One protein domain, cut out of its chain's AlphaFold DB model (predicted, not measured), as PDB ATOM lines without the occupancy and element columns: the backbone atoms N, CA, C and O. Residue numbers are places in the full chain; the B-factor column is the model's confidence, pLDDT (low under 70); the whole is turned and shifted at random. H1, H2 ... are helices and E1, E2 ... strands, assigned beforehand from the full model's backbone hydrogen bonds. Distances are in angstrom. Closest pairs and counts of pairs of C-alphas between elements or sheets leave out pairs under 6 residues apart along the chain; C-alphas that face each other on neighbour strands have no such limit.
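This is residues 15 to 117 of the 119 residues of an uncharacterized protein of bioreactor metagenome (UniProt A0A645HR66). A twisted antiparallel sheet of six strands forms a wall between two helices, H1 over E5 and E6 on one face and H3 on the opposite face. The short helix H2 sits off the sheet, near H1. The printed part has 103 residues, in the order H1 H2 E1 E2 E3 E4 E5 E6 H3, of mixed class. It is compact, with a radius of gyration of the C-alphas of 14.0 A and spans of 37 by 32 by 25 A.

The strands are E1, residues 49 to 51; E2, 56 to 62, 17.4 A; E3, 65 to 71, 18.8 A; E4, 74 to 76; E5, 79 to 86, 23.0 A; and E6, 90 to 96, 19.9 A. The helices are H1, residues 15 to 25, 15.5 A, beginning at C-alpha 15 (-42.403, 32.662, -48.497); H2, 32 to 38, 9.6 A; and H3, 101 to 116, 21.7 A, ending at C-alpha 116 (-51.444, 17.216, -34.817).

The sheet is branched: E3 and E4 lie on one side of E5, and E6 on the other side. E1 E2 E3 and E4 E5 E6 are meanders, each strand the antiparallel neighbour of the one before. Within hydrogen-bond range are N 50 and O 57 of E1 and E2, 2.9 A; N 58 and O 69 of E2 and E3, 2.9 A; N 70 and O 85 of E3 and E5, 2.9 A; N 74 and O 81 of E4 and E5, 3.0 A; and N 82 and O 94 of E5 and E6, 2.9 A. H1 runs slantwise to the strands, at a height over the sheet of 9.7 A; its closest C-alphas to E6 are Leu 17 and Ile 93, 7.5 A. H3 is on the sheet; its closest C-alphas to E5 are Phe 101 and Leu 80, 7.4 A. H2 is close to H1 but not clearly touching; the closest C-alphas, Leu 24 and Leu 35, are 7.4 A apart. In H1, H2 and H3 every O i to N i+4 pair is within hydrogen-bond range.

The C-alphas farthest apart, Glu 33 and Val 98, are 37.5 A apart. The printed part has no cut and no long link, and no printed residue is under 70 in pLDDT.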
ATOM      1  N   GLU A  15     -41.497  32.557 -47.356       98.44
ATOM      2  CA  GLU A  15     -42.403  32.662 -48.497       98.44
ATOM      3  C   GLU A  15     -41.865  31.911 -49.719       98.44
ATOM      4  O   GLU A  15     -42.613  31.188 -50.379       98.44
ATOM      5  N   ASP A  16     -40.567  32.032 -50.001       98.38
ATOM      6  CA  ASP A  16     -39.928  31.305 -51.099       98.38
ATOM      7  C   ASP A  16     -39.948  29.790 -50.856       98.38
ATOM      8  O   ASP A  16     -40.255  29.030 -51.774       98.38
ATOM      9  N   LEU A  17     -39.666  29.338 -49.627       98.19
ATOM     10  CA  LEU A  17     -39.728  27.917 -49.267       98.19
ATOM     11  C   LEU A  17     -41.159  27.371 -49.320       98.19
ATOM     12  O   LEU A  17     -41.373  26.265 -49.815       98.19
ATOM     13  N   TYR A  18     -42.146  28.164 -48.897       98.06
ATOM     14  CA  TYR A  18     -43.558  27.814 -49.038       98.06
ATOM     15  C   TYR A  18     -43.942  27.617 -50.512       98.06
ATOM     16  O   TYR A  18     -44.537  26.599 -50.876       98.06
ATOM     17  N   LEU A  19     -43.562  28.559 -51.384       98.06
ATOM     18  CA  LEU A  19     -43.808  28.464 -52.825       98.06
ATOM     19  C   LEU A  19     -43.042  27.305 -53.470       98.06
ATOM     20  O   LEU A  19     -43.566  26.665 -54.383       98.06
ATOM     21  N   TRP A  20     -41.823  27.027 -53.004       97.69
ATOM     22  CA  TRP A  20     -41.019  25.896 -53.456       97.69
ATOM     23  C   TRP A  20     -41.712  24.569 -53.161       97.69
ATOM     24  O   TRP A  20     -41.947  23.787 -54.082       97.69
ATOM     25  N   ASN A  21     -42.096  24.337 -51.907       97.75
ATOM     26  CA  ASN A  21     -42.803  23.129 -51.496       97.75
ATOM     27  C   ASN A  21     -44.155  23.004 -52.220       97.75
ATOM     28  O   ASN A  21     -44.454  21.953 -52.782       97.75
ATOM     29  N   ASP A  22     -44.946  24.084 -52.292       97.12
ATOM     30  CA  ASP A  22     -46.227  24.093 -53.015       97.12
ATOM     31  C   ASP A  22     -46.044  23.747 -54.499       97.12
ATOM     32  O   ASP A  22     -46.781  22.939 -55.067       97.12
ATOM     33  N   GLY A  23     -45.034  24.338 -55.139       97.25
ATOM     34  CA  GLY A  23     -44.692  24.066 -56.528       97.25
ATOM     35  C   GLY A  23     -44.222  22.630 -56.749       97.25
ATOM     36  O   GLY A  23     -44.606  22.012 -57.745       97.25
ATOM     37  N   LEU A  24     -43.419  22.097 -55.828       97.12
ATOM     38  CA  LEU A  24     -42.900  20.738 -55.877       97.12
ATOM     39  C   LEU A  24     -44.042  19.718 -55.802       97.12
ATOM     40  O   LEU A  24     -44.191  18.911 -56.719       97.12
ATOM     41  N   TYR A  25     -44.894  19.809 -54.777       96.75
ATOM     42  CA  TYR A  25     -45.994  18.865 -54.556       96.75
ATOM     43  C   TYR A  25     -47.137  19.003 -55.570       96.75
ATOM     44  O   TYR A  25     -47.826  18.026 -55.852       96.75
ATOM     45  N   LYS A  26     -47.311  20.175 -56.196       95.38
ATOM     46  CA  LYS A  26     -48.279  20.375 -57.294       95.38
ATOM     47  C   LYS A  26     -47.725  20.046 -58.685       95.38
ATOM     48  O   LYS A  26     -48.353  20.405 -59.680       95.38
ATOM     49  N   GLY A  27     -46.549  19.419 -58.778       94.25
ATOM     50  CA  GLY A  27     -45.960  18.993 -60.054       94.25
ATOM     51  C   GLY A  27     -45.563  20.147 -60.984       94.25
ATOM     52  O   GLY A  27     -45.523  19.976 -62.200       94.25
ATOM     53  N   LYS A  28     -45.296  21.342 -60.437       97.19
ATOM     54  CA  LYS A  28     -44.874  22.524 -61.216       97.19
ATOM     55  C   LYS A  28     -43.362  22.586 -61.441       97.19
ATOM     56  O   LYS A  28     -42.913  23.326 -62.309       97.19
ATOM     57  N   VAL A  29     -42.589  21.853 -60.639       97.00
ATOM     58  CA  VAL A  29     -41.115  21.892 -60.645       97.00
ATOM     59  C   VAL A  29     -40.525  20.684 -61.373       97.00
ATOM     60  O   VAL A  29     -39.614  20.827 -62.185       97.00
ATOM     61  N   ILE A  30     -41.058  19.494 -61.101       97.31
ATOM     62  CA  ILE A  30     -40.642  18.216 -61.689       97.31
ATOM     63  C   ILE A  30     -41.876  17.381 -62.039       97.31
ATOM     64  O   ILE A  30     -42.978  17.675 -61.577       97.31
ATOM     65  N   SER A  31     -41.699  16.339 -62.856       97.62
ATOM     66  CA  SER A  31     -42.789  15.413 -63.179       97.62
ATOM     67  C   SER A  31     -43.269  14.663 -61.935       97.62
ATOM     68  O   SER A  31     -42.506  14.443 -60.994       97.62
ATOM     69  N   GLU A  32     -44.518  14.202 -61.962       96.62
ATOM     70  CA  GLU A  32     -45.085  13.356 -60.905       96.62
ATOM     71  C   GLU A  32     -44.239  12.090 -60.670       96.62
ATOM     72  O   GLU A  32     -43.968  11.721 -59.531       96.62
ATOM     73  N   GLU A  33     -43.729  11.464 -61.738       97.75
ATOM     74  CA  GLU A  33     -42.828  10.308 -61.631       97.75
ATOM     75  C   GLU A  33     -41.534  10.655 -60.874       97.75
ATOM     76  O   GLU A  33     -41.083   9.892 -60.016       97.75
ATOM     77  N   SER A  34     -40.933  11.810 -61.172       98.06
ATOM     78  CA  SER A  34     -39.731  12.282 -60.484       98.06
ATOM     79  C   SER A  34     -40.014  12.659 -59.034       98.06
ATOM     80  O   SER A  34     -39.205  12.322 -58.171       98.06
ATOM     81  N   LEU A  35     -41.155  13.292 -58.747       97.62
ATOM     82  CA  LEU A  35     -41.577  13.604 -57.382       97.62
ATOM     83  C   LEU A  35     -41.745  12.325 -56.560       97.62
ATOM     84  O   LEU A  35     -41.158  12.212 -55.487       97.62
ATOM     85  N   ASN A  36     -42.455  11.332 -57.099       96.94
ATOM     86  CA  ASN A  36     -42.662  10.042 -56.442       96.94
ATOM     87  C   ASN A  36     -41.333   9.359 -56.103       96.94
ATOM     88  O   ASN A  36     -41.173   8.831 -55.007       96.94
ATOM     89  N   LYS A  37     -40.353   9.422 -57.011       97.25
ATOM     90  CA  LYS A  37     -38.987   8.943 -56.755       97.25
ATOM     91  C   LYS A  37     -38.274   9.761 -55.675       97.25
ATOM     92  O   LYS A  37     -37.583   9.180 -54.839       97.25
ATOM     93  N   MET A  38     -38.423  11.089 -55.699       97.75
ATOM     94  CA  MET A  38     -37.775  12.024 -54.774       97.75
ATOM     95  C   MET A  38     -38.199  11.798 -53.326       97.75
ATOM     96  O   MET A  38     -37.340  11.765 -52.448       97.75
ATOM     97  N   VAL A  39     -39.496  11.575 -53.100       97.38
ATOM     98  CA  VAL A  39     -40.090  11.442 -51.760       97.38
ATOM     99  C   VAL A  39     -40.339   9.992 -51.332       97.38
ATOM    100  O   VAL A  39     -40.959   9.756 -50.295       97.38
ATOM    101  N   SER A  40     -39.906   8.993 -52.108       97.38
ATOM    102  CA  SER A  40     -39.987   7.581 -51.710       97.38
ATOM    103  C   SER A  40     -38.808   7.159 -50.832       97.38
ATOM    104  O   SER A  40     -37.712   7.704 -50.939       97.38
ATOM    105  N   LYS A  41     -39.021   6.133 -50.006       97.81
ATOM    106  CA  LYS A  41     -38.001   5.510 -49.156       97.81
ATOM    107  C   LYS A  41     -36.941   4.804 -50.027       97.81
ATOM    108  O   LYS A  41     -37.162   3.661 -50.418       97.81
ATOM    109  N   GLN A  42     -35.830   5.475 -50.362       97.56
ATOM    110  CA  GLN A  42     -34.768   4.895 -51.208       97.56
ATOM    111  C   GLN A  42     -33.753   4.108 -50.374       97.56
ATOM    112  O   GLN A  42     -33.532   2.922 -50.607       97.56
ATOM    113  N   VAL A  43     -33.132   4.765 -49.393       97.69
ATOM    114  CA  VAL A  43     -32.062   4.186 -48.569       97.69
ATOM    115  C   VAL A  43     -32.455   4.278 -47.105       97.69
ATOM    116  O   VAL A  43     -32.734   5.366 -46.620       97.69
ATOM    117  N   LYS A  44     -32.479   3.154 -46.389       97.81
ATOM    118  CA  LYS A  44     -32.746   3.146 -44.944       97.81
ATOM    119  C   LYS A  44     -31.600   3.839 -44.195       97.81
ATOM    120  O   LYS A  44     -30.443   3.504 -44.445       97.81
ATOM    121  N   MET A  45     -31.918   4.786 -43.313       96.38
ATOM    122  CA  MET A  45     -30.933   5.511 -42.497       96.38
ATOM    123  C   MET A  45     -30.877   4.971 -41.069       96.38
ATOM    124  O   MET A  45     -29.797   4.648 -40.581       96.38
ATOM    125  N   ASP A  46     -32.038   4.820 -40.437       94.81
ATOM    126  CA  ASP A  46     -32.215   4.229 -39.108       94.81
ATOM    127  C   ASP A  46     -33.484   3.358 -39.086       94.81
ATOM    128  O   ASP A  46     -33.936   2.918 -40.145       94.81
ATOM    129  N   GLU A  47     -34.019   3.020 -37.909       92.25
ATOM    130  CA  GLU A  47     -35.193   2.147 -37.784       92.25
ATOM    131  C   GLU A  47     -36.418   2.682 -38.546       92.25
ATOM    132  O   GLU A  47     -37.039   1.896 -39.278       92.25
ATOM    133  N   ASP A  48     -36.653   3.996 -38.482       93.56
ATOM    134  CA  ASP A  48     -37.903   4.661 -38.873       93.56
ATOM    135  C   ASP A  48     -37.727   5.717 -39.980       93.56
ATOM    136  O   ASP A  48     -38.713   6.221 -40.534       93.56
ATOM    137  N   THR A  49     -36.488   6.033 -40.363       97.12
ATOM    138  CA  THR A  49     -36.177   7.028 -41.392       97.12
ATOM    139  C   THR A  49     -35.444   6.443 -42.598       97.12
ATOM    140  O   THR A  49     -34.655   5.490 -42.537       97.12
ATOM    141  N   TYR A  50     -35.733   7.034 -43.752       98.50
ATOM    142  CA  TYR A  50     -35.133   6.705 -45.034       98.50
ATOM    143  C   TYR A  50     -34.717   7.995 -45.727       98.50
ATOM    144  O   TYR A  50     -35.418   8.997 -45.659       98.50
ATOM    145  N   TYR A  51     -33.621   7.961 -46.467       98.06
ATOM    146  CA  TYR A  51     -33.244   9.036 -47.365       98.06
ATOM    147  C   TYR A  51     -33.858   8.780 -48.743       98.06
ATOM    148  O   TYR A  51     -33.703   7.692 -49.304       98.06
ATOM    149  N   GLY A  52     -34.581   9.765 -49.268       97.56
ATOM    150  CA  GLY A  52     -35.004   9.872 -50.661       97.56
ATOM    151  C   GLY A  52     -33.948  10.588 -51.508       97.56
ATOM    152  O   GLY A  52     -32.755  10.564 -51.199       97.56
ATOM    153  N   TYR A  53     -34.364  11.267 -52.580       96.94
ATOM    154  CA  TYR A  53     -33.440  12.112 -53.349       96.94
ATOM    155  C   TYR A  53     -33.363  13.516 -52.738       96.94
ATOM    156  O   TYR A  53     -34.072  14.424 -53.159       96.94
ATOM    157  N   GLY A  54     -32.481  13.678 -51.745       95.31
ATOM    158  CA  GLY A  54     -32.211  14.966 -51.087       95.31
ATOM    159  C   GLY A  54     -33.220  15.355 -50.004       95.31
ATOM    160  O   GLY A  54     -33.262  16.514 -49.612       95.31
ATOM    161  N   LEU A  55     -34.035  14.407 -49.541       97.56
ATOM    162  CA  LEU A  55     -35.040  14.579 -48.491       97.56
ATOM    163  C   LEU A  55     -35.019  13.349 -47.581       97.56
ATOM    164  O   LEU A  55     -34.800  12.235 -48.056       97.56
ATOM    165  N   ILE A  56     -35.279  13.540 -46.297       98.31
ATOM    166  CA  ILE A  56     -35.558  12.467 -45.347       98.31
ATOM    167  C   ILE A  56     -37.057  12.163 -45.402       98.31
ATOM    168  O   ILE A  56     -37.886  13.062 -45.535       98.31
ATOM    169  N   VAL A  57     -37.398  10.881 -45.325       98.50
ATOM    170  CA  VAL A  57     -38.755  10.344 -45.388       98.50
ATOM    171  C   VAL A  57     -38.976   9.446 -44.177       98.50
ATOM    172  O   VAL A  57     -38.231   8.485 -43.969       98.50
ATOM    173  N   SER A  58     -40.023   9.724 -43.410       97.69
ATOM    174  CA  SER A  58     -40.434   8.929 -42.254       97.69
ATOM    175  C   SER A  58     -41.956   8.787 -42.221       97.69
ATOM    176  O   SER A  58     -42.669   9.616 -42.782       97.69
ATOM    177  N   ASP A  59     -42.447   7.721 -41.597       96.81
ATOM    178  CA  ASP A  59     -43.865   7.573 -41.270       96.81
ATOM    179  C   ASP A  59     -43.956   7.507 -39.736       96.81
ATOM    180  O   ASP A  59     -43.313   6.650 -39.133       96.81
ATOM    181  N   MET A  60     -44.705   8.420 -39.114       92.88
ATOM    182  CA  MET A  60     -44.752   8.607 -37.657       92.88
ATOM    183  C   MET A  60     -46.178   8.531 -37.117       92.88
ATOM    184  O   MET A  60     -47.113   8.997 -37.760       92.88
ATOM    185  N   GLU A  61     -46.356   7.979 -35.917       91.88
ATOM    186  CA  GLU A  61     -47.650   7.969 -35.228       91.88
ATOM    187  C   GLU A  61     -47.876   9.298 -34.497       91.88
ATOM    188  O   GLU A  61     -47.229   9.568 -33.487       91.88
ATOM    189  N   MET A  62     -48.798  10.128 -34.996       89.38
ATOM    190  CA  MET A  62     -49.115  11.443 -34.422       89.38
ATOM    191  C   MET A  62     -50.603  11.765 -34.553       89.38
ATOM    192  O   MET A  62     -51.191  11.627 -35.633       89.38
ATOM    193  N   GLY A  63     -51.227  12.214 -33.461       85.81
ATOM    194  CA  GLY A  63     -52.670  12.474 -33.436       85.81
ATOM    195  C   GLY A  63     -53.516  11.223 -33.690       85.81
ATOM    196  O   GLY A  63     -54.527  11.287 -34.383       85.81
ATOM    197  N   GLY A  64     -53.064  10.055 -33.216       89.50
ATOM    198  CA  GLY A  64     -53.796   8.786 -33.341       89.50
ATOM    199  C   GLY A  64     -53.807   8.153 -34.739       89.50
ATOM    200  O   GLY A  64     -54.592   7.232 -34.973       89.50
ATOM    201  N   LYS A  65     -52.963   8.621 -35.667       93.50
ATOM    202  CA  LYS A  65     -52.766   7.997 -36.982       93.50
ATOM    203  C   LYS A  65     -51.305   8.041 -37.428       93.50
ATOM    204  O   LYS A  65     -50.564   8.952 -37.061       93.50
ATOM    205  N   THR A  66     -50.943   7.133 -38.331       95.62
ATOM    206  CA  THR A  66     -49.700   7.221 -39.096       95.62
ATOM    207  C   THR A  66     -49.752   8.431 -40.035       95.62
ATOM    208  O   THR A  66     -50.665   8.549 -40.858       95.62
ATOM    209  N   ARG A  67     -48.763   9.316 -39.936       95.56
ATOM    210  CA  ARG A  67     -48.555  10.484 -40.798       95.56
ATOM    211  C   ARG A  67     -47.249  10.353 -41.549       95.56
ATOM    212  O   ARG A  67     -46.250   9.904 -40.990       95.56
ATOM    213  N   ARG A  68     -47.242  10.774 -42.810       97.25
ATOM    214  CA  ARG A  68     -46.019  10.771 -43.615       97.25
ATOM    215  C   ARG A  68     -45.300  12.099 -43.448       97.25
ATOM    216  O   ARG A  68     -45.870  13.131 -43.788       97.25
ATOM    217  N   LEU A  69     -44.041  12.058 -43.023       97.75
ATOM    218  CA  LEU A  69     -43.147  13.207 -42.981       97.75
ATOM    219  C   LEU A  69     -42.116  13.135 -44.110       97.75
ATOM    220  O   LEU A  69     -41.425  12.128 -44.282       97.75
ATOM    221  N   VAL A  70     -41.968  14.237 -44.840       98.31
ATOM    222  CA  VAL A  70     -40.875  14.462 -45.790       98.31
ATOM    223  C   VAL A  70     -40.206  15.787 -45.456       98.31
ATOM    224  O   VAL A  70     -40.875  16.815 -45.418       98.31
ATOM    225  N   TYR A  71     -38.901  15.791 -45.211       97.88
ATOM    226  CA  TYR A  71     -38.222  16.989 -44.724       97.88
ATOM    227  C   TYR A  71     -36.748  17.034 -45.102       97.88
ATOM    228  O   TYR A  71     -36.151  16.029 -45.483       97.88
ATOM    229  N   HIS A  72     -36.149  18.213 -44.984       96.44
ATOM    230  CA  HIS A  72     -34.703  18.337 -44.893       96.44
ATOM    231  C   HIS A  72     -34.347  19.589 -44.102       96.44
ATOM    232  O   HIS A  72     -34.747  20.699 -44.457       96.44
ATOM    233  N   ASP A  73     -33.540  19.406 -43.064       94.62
ATOM    234  CA  ASP A  73     -33.080  20.506 -42.229       94.62
ATOM    235  C   ASP A  73     -31.795  21.122 -42.779       94.62
ATOM    236  O   ASP A  73     -31.093  20.550 -43.619       94.62
ATOM    237  N   GLY A  74     -31.477  22.318 -42.304       94.06
ATOM    238  CA  GLY A  74     -30.270  23.039 -42.685       94.06
ATOM    239  C   GLY A  74     -29.464  23.408 -41.455       94.06
ATOM    240  O   GLY A  74     -30.010  23.853 -40.449       94.06
ATOM    241  N   SER A  75     -28.149  23.235 -41.547       94.06
ATOM    242  CA  SER A  75     -27.219  23.598 -40.486       94.06
ATOM    243  C   SER A  75     -25.992  24.275 -41.076       94.06
ATOM    244  O   SER A  75     -25.274  23.703 -41.896       94.06
ATOM    245  N   MET A  76     -25.767  25.514 -40.654       91.44
ATOM    246  CA  MET A  76     -24.576  26.303 -40.949       91.44
ATOM    247  C   MET A  76     -24.198  27.101 -39.699       91.44
ATOM    248  O   MET A  76     -25.074  27.422 -38.902       91.44
ATOM    249  N   PRO A  77     -22.926  27.478 -39.496       91.12
ATOM    250  CA  PRO A  77     -22.555  28.318 -38.361       91.12
ATOM    251  C   PRO A  77     -23.434  29.577 -38.268       91.12
ATOM    252  O   PRO A  77     -23.434  30.409 -39.174       91.12
ATOM    253  N   GLY A  78     -24.191  29.695 -37.172       93.38
ATOM    254  CA  GLY A  78     -25.126  30.800 -36.928       93.38
ATOM    255  C   GLY A  78     -26.548  30.607 -37.468       93.38
ATOM    256  O   GLY A  78     -27.389  31.452 -37.191       93.38
ATOM    257  N   PHE A  79     -26.839  29.519 -38.188       95.19
ATOM    258  CA  PHE A  79     -28.150  29.277 -38.794       95.19
ATOM    259  C   PHE A  79     -28.597  27.823 -38.656       95.19
ATOM    260  O   PHE A  79     -27.846  26.898 -38.967       95.19
ATOM    261  N   LEU A  80     -29.850  27.637 -38.251       97.00
ATOM    262  CA  LEU A  80     -30.537  26.350 -38.279       97.00
ATOM    263  C   LEU A  80     -31.879  26.521 -38.989       97.00
ATOM    264  O   LEU A  80     -32.538  27.549 -38.824       97.00
ATOM    265  N   THR A  81     -32.291  25.536 -39.776       97.06
ATOM    266  CA  THR A  81     -33.575  25.588 -40.480       97.06
ATOM    267  C   THR A  81     -34.315  24.271 -40.371       97.06
ATOM    268  O   THR A  81     -33.688  23.219 -40.457       97.06
ATOM    269  N   CYS A  82     -35.637  24.356 -40.274       97.88
ATOM    270  CA  CYS A  82     -36.552  23.243 -40.485       97.88
ATOM    271  C   CYS A  82     -37.379  23.518 -41.742       97.88
ATOM    272  O   CYS A  82     -37.899  24.625 -41.909       97.88
ATOM    273  N   ASN A  83     -37.472  22.530 -42.628       98.12
ATOM    274  CA  ASN A  83     -38.379  22.554 -43.770       98.12
ATOM    275  C   ASN A  83     -38.996  21.169 -43.945       98.12
ATOM    276  O   ASN A  83     -38.337  20.249 -44.441       98.12
ATOM    277  N   SER A  84     -40.253  21.032 -43.536       98.06
ATOM    278  CA  SER A  84     -40.966  19.765 -43.547       98.06
ATOM    279  C   SER A  84     -42.344  19.872 -44.192       98.06
ATOM    280  O   SER A  84     -43.011  20.907 -44.134       98.06
ATOM    281  N   VAL A  85     -42.755  18.776 -44.826       98.19
ATOM    282  CA  VAL A  85     -44.080  18.574 -45.406       98.19
ATOM    283  C   VAL A  85     -44.665  17.279 -44.855       98.19
ATOM    284  O   VAL A  85     -44.107  16.192 -45.023       98.19
ATOM    285  N   TRP A  86     -45.815  17.414 -44.215       97.31
ATOM    286  CA  TRP A  86     -46.604  16.364 -43.600       97.31
ATOM    287  C   TRP A  86     -47.807  16.038 -44.471       97.31
ATOM    288  O   TRP A  86     -48.474  16.944 -44.970       97.31
ATOM    289  N   ASP A  87     -48.065  14.748 -44.673       95.81
ATOM    290  CA  ASP A  87     -49.197  14.207 -45.442       95.81
ATOM    291  C   ASP A  87     -49.330  14.765 -46.889       95.81
ATOM    292  O   ASP A  87     -50.275  14.447 -47.606       95.81
ATOM    293  N   GLY A  88     -48.329  15.519 -47.363       94.94
ATOM    294  CA  GLY A  88     -48.267  16.138 -48.688       94.94
ATOM    295  C   GLY A  88     -48.863  17.548 -48.791       94.94
ATOM    296  O   GLY A  88     -48.782  18.139 -49.868       94.94
ATOM    297  N   ASP A  89     -49.438  18.102 -47.720       94.25
ATOM    298  CA  ASP A  89     -50.166  19.379 -47.762       94.25
ATOM    299  C   ASP A  89     -49.924  20.313 -46.565       94.25
ATOM    300  O   ASP A  89     -50.070  21.531 -46.705       94.25
ATOM    301  N   ILE A  90     -49.495  19.789 -45.416       96.44
ATOM    302  CA  ILE A  90     -49.164  20.581 -44.228       96.44
ATOM    303  C   ILE A  90     -47.666  20.870 -44.231       96.44
ATOM    304  O   ILE A  90     -46.861  19.950 -44.285       96.44
ATOM    305  N   GLN A  91     -47.271  22.140 -44.152       97.44
ATOM    306  CA  GLN A  91     -45.859  22.531 -44.195       97.44
ATOM    307  C   GLN A  91     -45.448  23.242 -42.909       97.44
ATOM    308  O   GLN A  91     -46.148  24.154 -42.466       97.44
ATOM    309  N   ILE A  92     -44.296  22.872 -42.347       97.94
ATOM    310  CA  ILE A  92     -43.667  23.580 -41.227       97.94
ATOM    311  C   ILE A  92     -42.312  24.097 -41.707       97.94
ATOM    312  O   ILE A  92     -41.450  23.336 -42.144       97.94
ATOM    313  N   ILE A  93     -42.144  25.420 -41.660       98.44
ATOM    314  CA  ILE A  93     -40.942  26.112 -42.129       98.44
ATOM    315  C   ILE A  93     -40.458  27.031 -41.012       98.44
ATOM    316  O   ILE A  93     -41.177  27.939 -40.593       98.44
ATOM    317  N   ILE A  94     -39.227  26.819 -40.549       97.88
ATOM    318  CA  ILE A  94     -38.593  27.638 -39.512       97.88
ATOM    319  C   ILE A  94     -37.200  28.037 -39.987       97.88
ATOM    320  O   ILE A  94     -36.379  27.182 -40.316       97.88
ATOM    321  N   LEU A  95     -36.920  29.340 -39.983       97.19
ATOM    322  CA  LEU A  95     -35.592  29.895 -40.238       97.19
ATOM    323  C   LEU A  95     -35.071  30.525 -38.946       97.19
ATOM    324  O   LEU A  95     -35.633  31.508 -38.465       97.19
ATOM    325  N   ASN A  96     -34.004  29.963 -38.382       95.44
ATOM    326  CA  ASN A  96     -33.419  30.410 -37.124       95.44
ATOM    327  C   ASN A  96     -32.008  30.969 -37.355       95.44
ATOM    328  O   ASN A  96     -31.166  30.325 -37.978       95.44
ATOM    329  N   ASN A  97     -31.739  32.165 -36.829       95.38
ATOM    330  CA  ASN A  97     -30.432  32.832 -36.860       95.38
ATOM    331  C   ASN A  97     -29.645  32.666 -35.543       95.38
ATOM    332  O   ASN A  97     -28.748  33.454 -35.235       95.38
ATOM    333  N   VAL A  98     -29.999  31.646 -34.760       93.31
ATOM    334  CA  VAL A  98     -29.289  31.207 -33.559       93.31
ATOM    335  C   VAL A  98     -28.932  29.733 -33.716       93.31
ATOM    336  O   VAL A  98     -29.793  28.891 -33.962       93.31
ATOM    337  N   TYR A  99     -27.654  29.395 -33.539       93.50
ATOM    338  CA  TYR A  99     -27.180  28.013 -33.632       93.50
ATOM    339  C   TYR A  99     -27.431  27.251 -32.320       93.50
ATOM    340  O   TYR A  99     -26.523  27.061 -31.512       93.50
ATOM    341  N   ASN A 100     -28.689  26.874 -32.085       94.94
ATOM    342  CA  ASN A 100     -29.125  26.089 -30.931       94.94
ATOM    343  C   ASN A 100     -30.198  25.069 -31.356       94.94
ATOM    344  O   ASN A 100     -31.331  25.449 -31.652       94.94
ATOM    345  N   PHE A 101     -29.816  23.789 -31.397       94.00
ATOM    346  CA  PHE A 101     -30.699  22.692 -31.804       94.00
ATOM    347  C   PHE A 101     -31.822  22.444 -30.802       94.00
ATOM    348  O   PHE A 101     -32.962  22.313 -31.226       94.00
ATOM    349  N   ASP A 102     -31.525  22.446 -29.500       95.25
ATOM    350  CA  ASP A 102     -32.533  22.213 -28.457       95.25
ATOM    351  C   ASP A 102     -33.642  23.262 -28.539       95.25
ATOM    352  O   ASP A 102     -34.825  22.937 -28.504       95.25
ATOM    353  N   TYR A 103     -33.247  24.524 -28.731       93.12
ATOM    354  CA  TYR A 103     -34.188  25.617 -28.927       93.12
ATOM    355  C   TYR A 103     -35.027  25.407 -30.188       93.12
ATOM    356  O   TYR A 103     -36.239  25.505 -30.112       93.12
ATOM    357  N   LEU A 104     -34.422  25.095 -31.341       95.88
ATOM    358  CA  LEU A 104     -35.186  24.866 -32.573       95.88
ATOM    359  C   LEU A 104     -36.184  23.705 -32.419       95.88
ATOM    360  O   LEU A 104     -37.357  23.873 -32.751       95.88
ATOM    361  N   ASN A 105     -35.732  22.577 -31.875       95.62
ATOM    362  CA  ASN A 105     -36.551  21.384 -31.681       95.62
ATOM    363  C   ASN A 105     -37.725  21.652 -30.730       95.62
ATOM    364  O   ASN A 105     -38.841  21.253 -31.031       95.62
ATOM    365  N   GLU A 106     -37.526  22.432 -29.661       95.81
ATOM    366  CA  GLU A 106     -38.615  22.820 -28.753       95.81
ATOM    367  C   GLU A 106     -39.772  23.531 -29.487       95.81
ATOM    368  O   GLU A 106     -40.941  23.317 -29.162       95.81
ATOM    369  N   TYR A 107     -39.477  24.391 -30.470       95.50
ATOM    370  CA  TYR A 107     -40.526  25.059 -31.253       95.50
ATOM    371  C   TYR A 107     -41.155  24.141 -32.294       95.50
ATOM    372  O   TYR A 107     -42.357  24.268 -32.522       95.50
ATOM    373  N   ILE A 108     -40.379  23.242 -32.904       95.94
ATOM    374  CA  ILE A 108     -40.909  22.220 -33.816       95.94
ATOM    375  C   ILE A 108     -41.931  21.365 -33.062       95.94
ATOM    376  O   ILE A 108     -43.098  21.369 -33.443       95.94
ATOM    377  N   ASP A 109     -41.542  20.781 -31.925       94.38
ATOM    378  CA  ASP A 109     -42.407  19.929 -31.101       94.38
ATOM    379  C   ASP A 109     -43.688  20.660 -30.670       94.38
ATOM    380  O   ASP A 109     -44.790  20.114 -30.722       94.38
ATOM    381  N   LYS A 110     -43.575  21.936 -30.268       95.25
ATOM    382  CA  LYS A 110     -44.740  22.757 -29.891       95.25
ATOM    383  C   LYS A 110     -45.681  23.015 -31.064       95.25
ATOM    384  O   LYS A 110     -46.894  22.980 -30.876       95.25
ATOM    385  N   ILE A 111     -45.145  23.335 -32.241       95.75
ATOM    386  CA  ILE A 111     -45.953  23.587 -33.439       95.75
ATOM    387  C   ILE A 111     -46.630  22.292 -33.882       95.75
ATOM    388  O   ILE A 111     -47.827  22.296 -34.153       95.75
ATOM    389  N   GLU A 112     -45.892  21.189 -33.909       94.44
ATOM    390  CA  GLU A 112     -46.419  19.874 -34.252       94.44
ATOM    391  C   GLU A 112     -47.513  19.431 -33.283       94.44
ATOM    392  O   GLU A 112     -48.571  19.008 -33.740       94.44
ATOM    393  N   GLY A 113     -47.332  19.636 -31.975       93.31
ATOM    394  CA  GLY A 113     -48.380  19.402 -30.980       93.31
ATOM    395  C   GLY A 113     -49.634  20.245 -31.237       93.31
ATOM    396  O   GLY A 113     -50.742  19.733 -31.175       93.31
ATOM    397  N   ILE A 114     -49.500  21.521 -31.622       93.25
ATOM    398  CA  ILE A 114     -50.661  22.368 -31.968       93.25
ATOM    399  C   ILE A 114     -51.387  21.873 -33.230       93.25
ATOM    400  O   ILE A 114     -52.607  22.000 -33.326       93.25
ATOM    401  N   ILE A 115     -50.649  21.378 -34.226       93.19
ATOM    402  CA  ILE A 115     -51.214  20.975 -35.522       93.19
ATOM    403  C   ILE A 115     -51.809  19.563 -35.460       93.19
ATOM    404  O   ILE A 115     -52.822  19.295 -36.115       93.19
ATOM    405  N   PHE A 116     -51.163  18.647 -34.738       91.69
ATOM    406  CA  PHE A 116     -51.444  17.216 -34.817       91.69
ATOM    407  C   PHE A 116     -52.060  16.616 -33.562       91.69
ATOM    408  O   PHE A 116     -52.710  15.579 -33.706       91.69
ATOM    409  N   ASP A 117     -51.928  17.239 -32.391       82.50
ATOM    410  CA  ASP A 117     -52.691  16.806 -31.224       82.50
ATOM    411  C   ASP A 117     -54.083  17.449 -31.263       82.50
ATOM    412  O   ASP A 117     -54.245  18.665 -31.371       82.50
TER     413      ASP A 117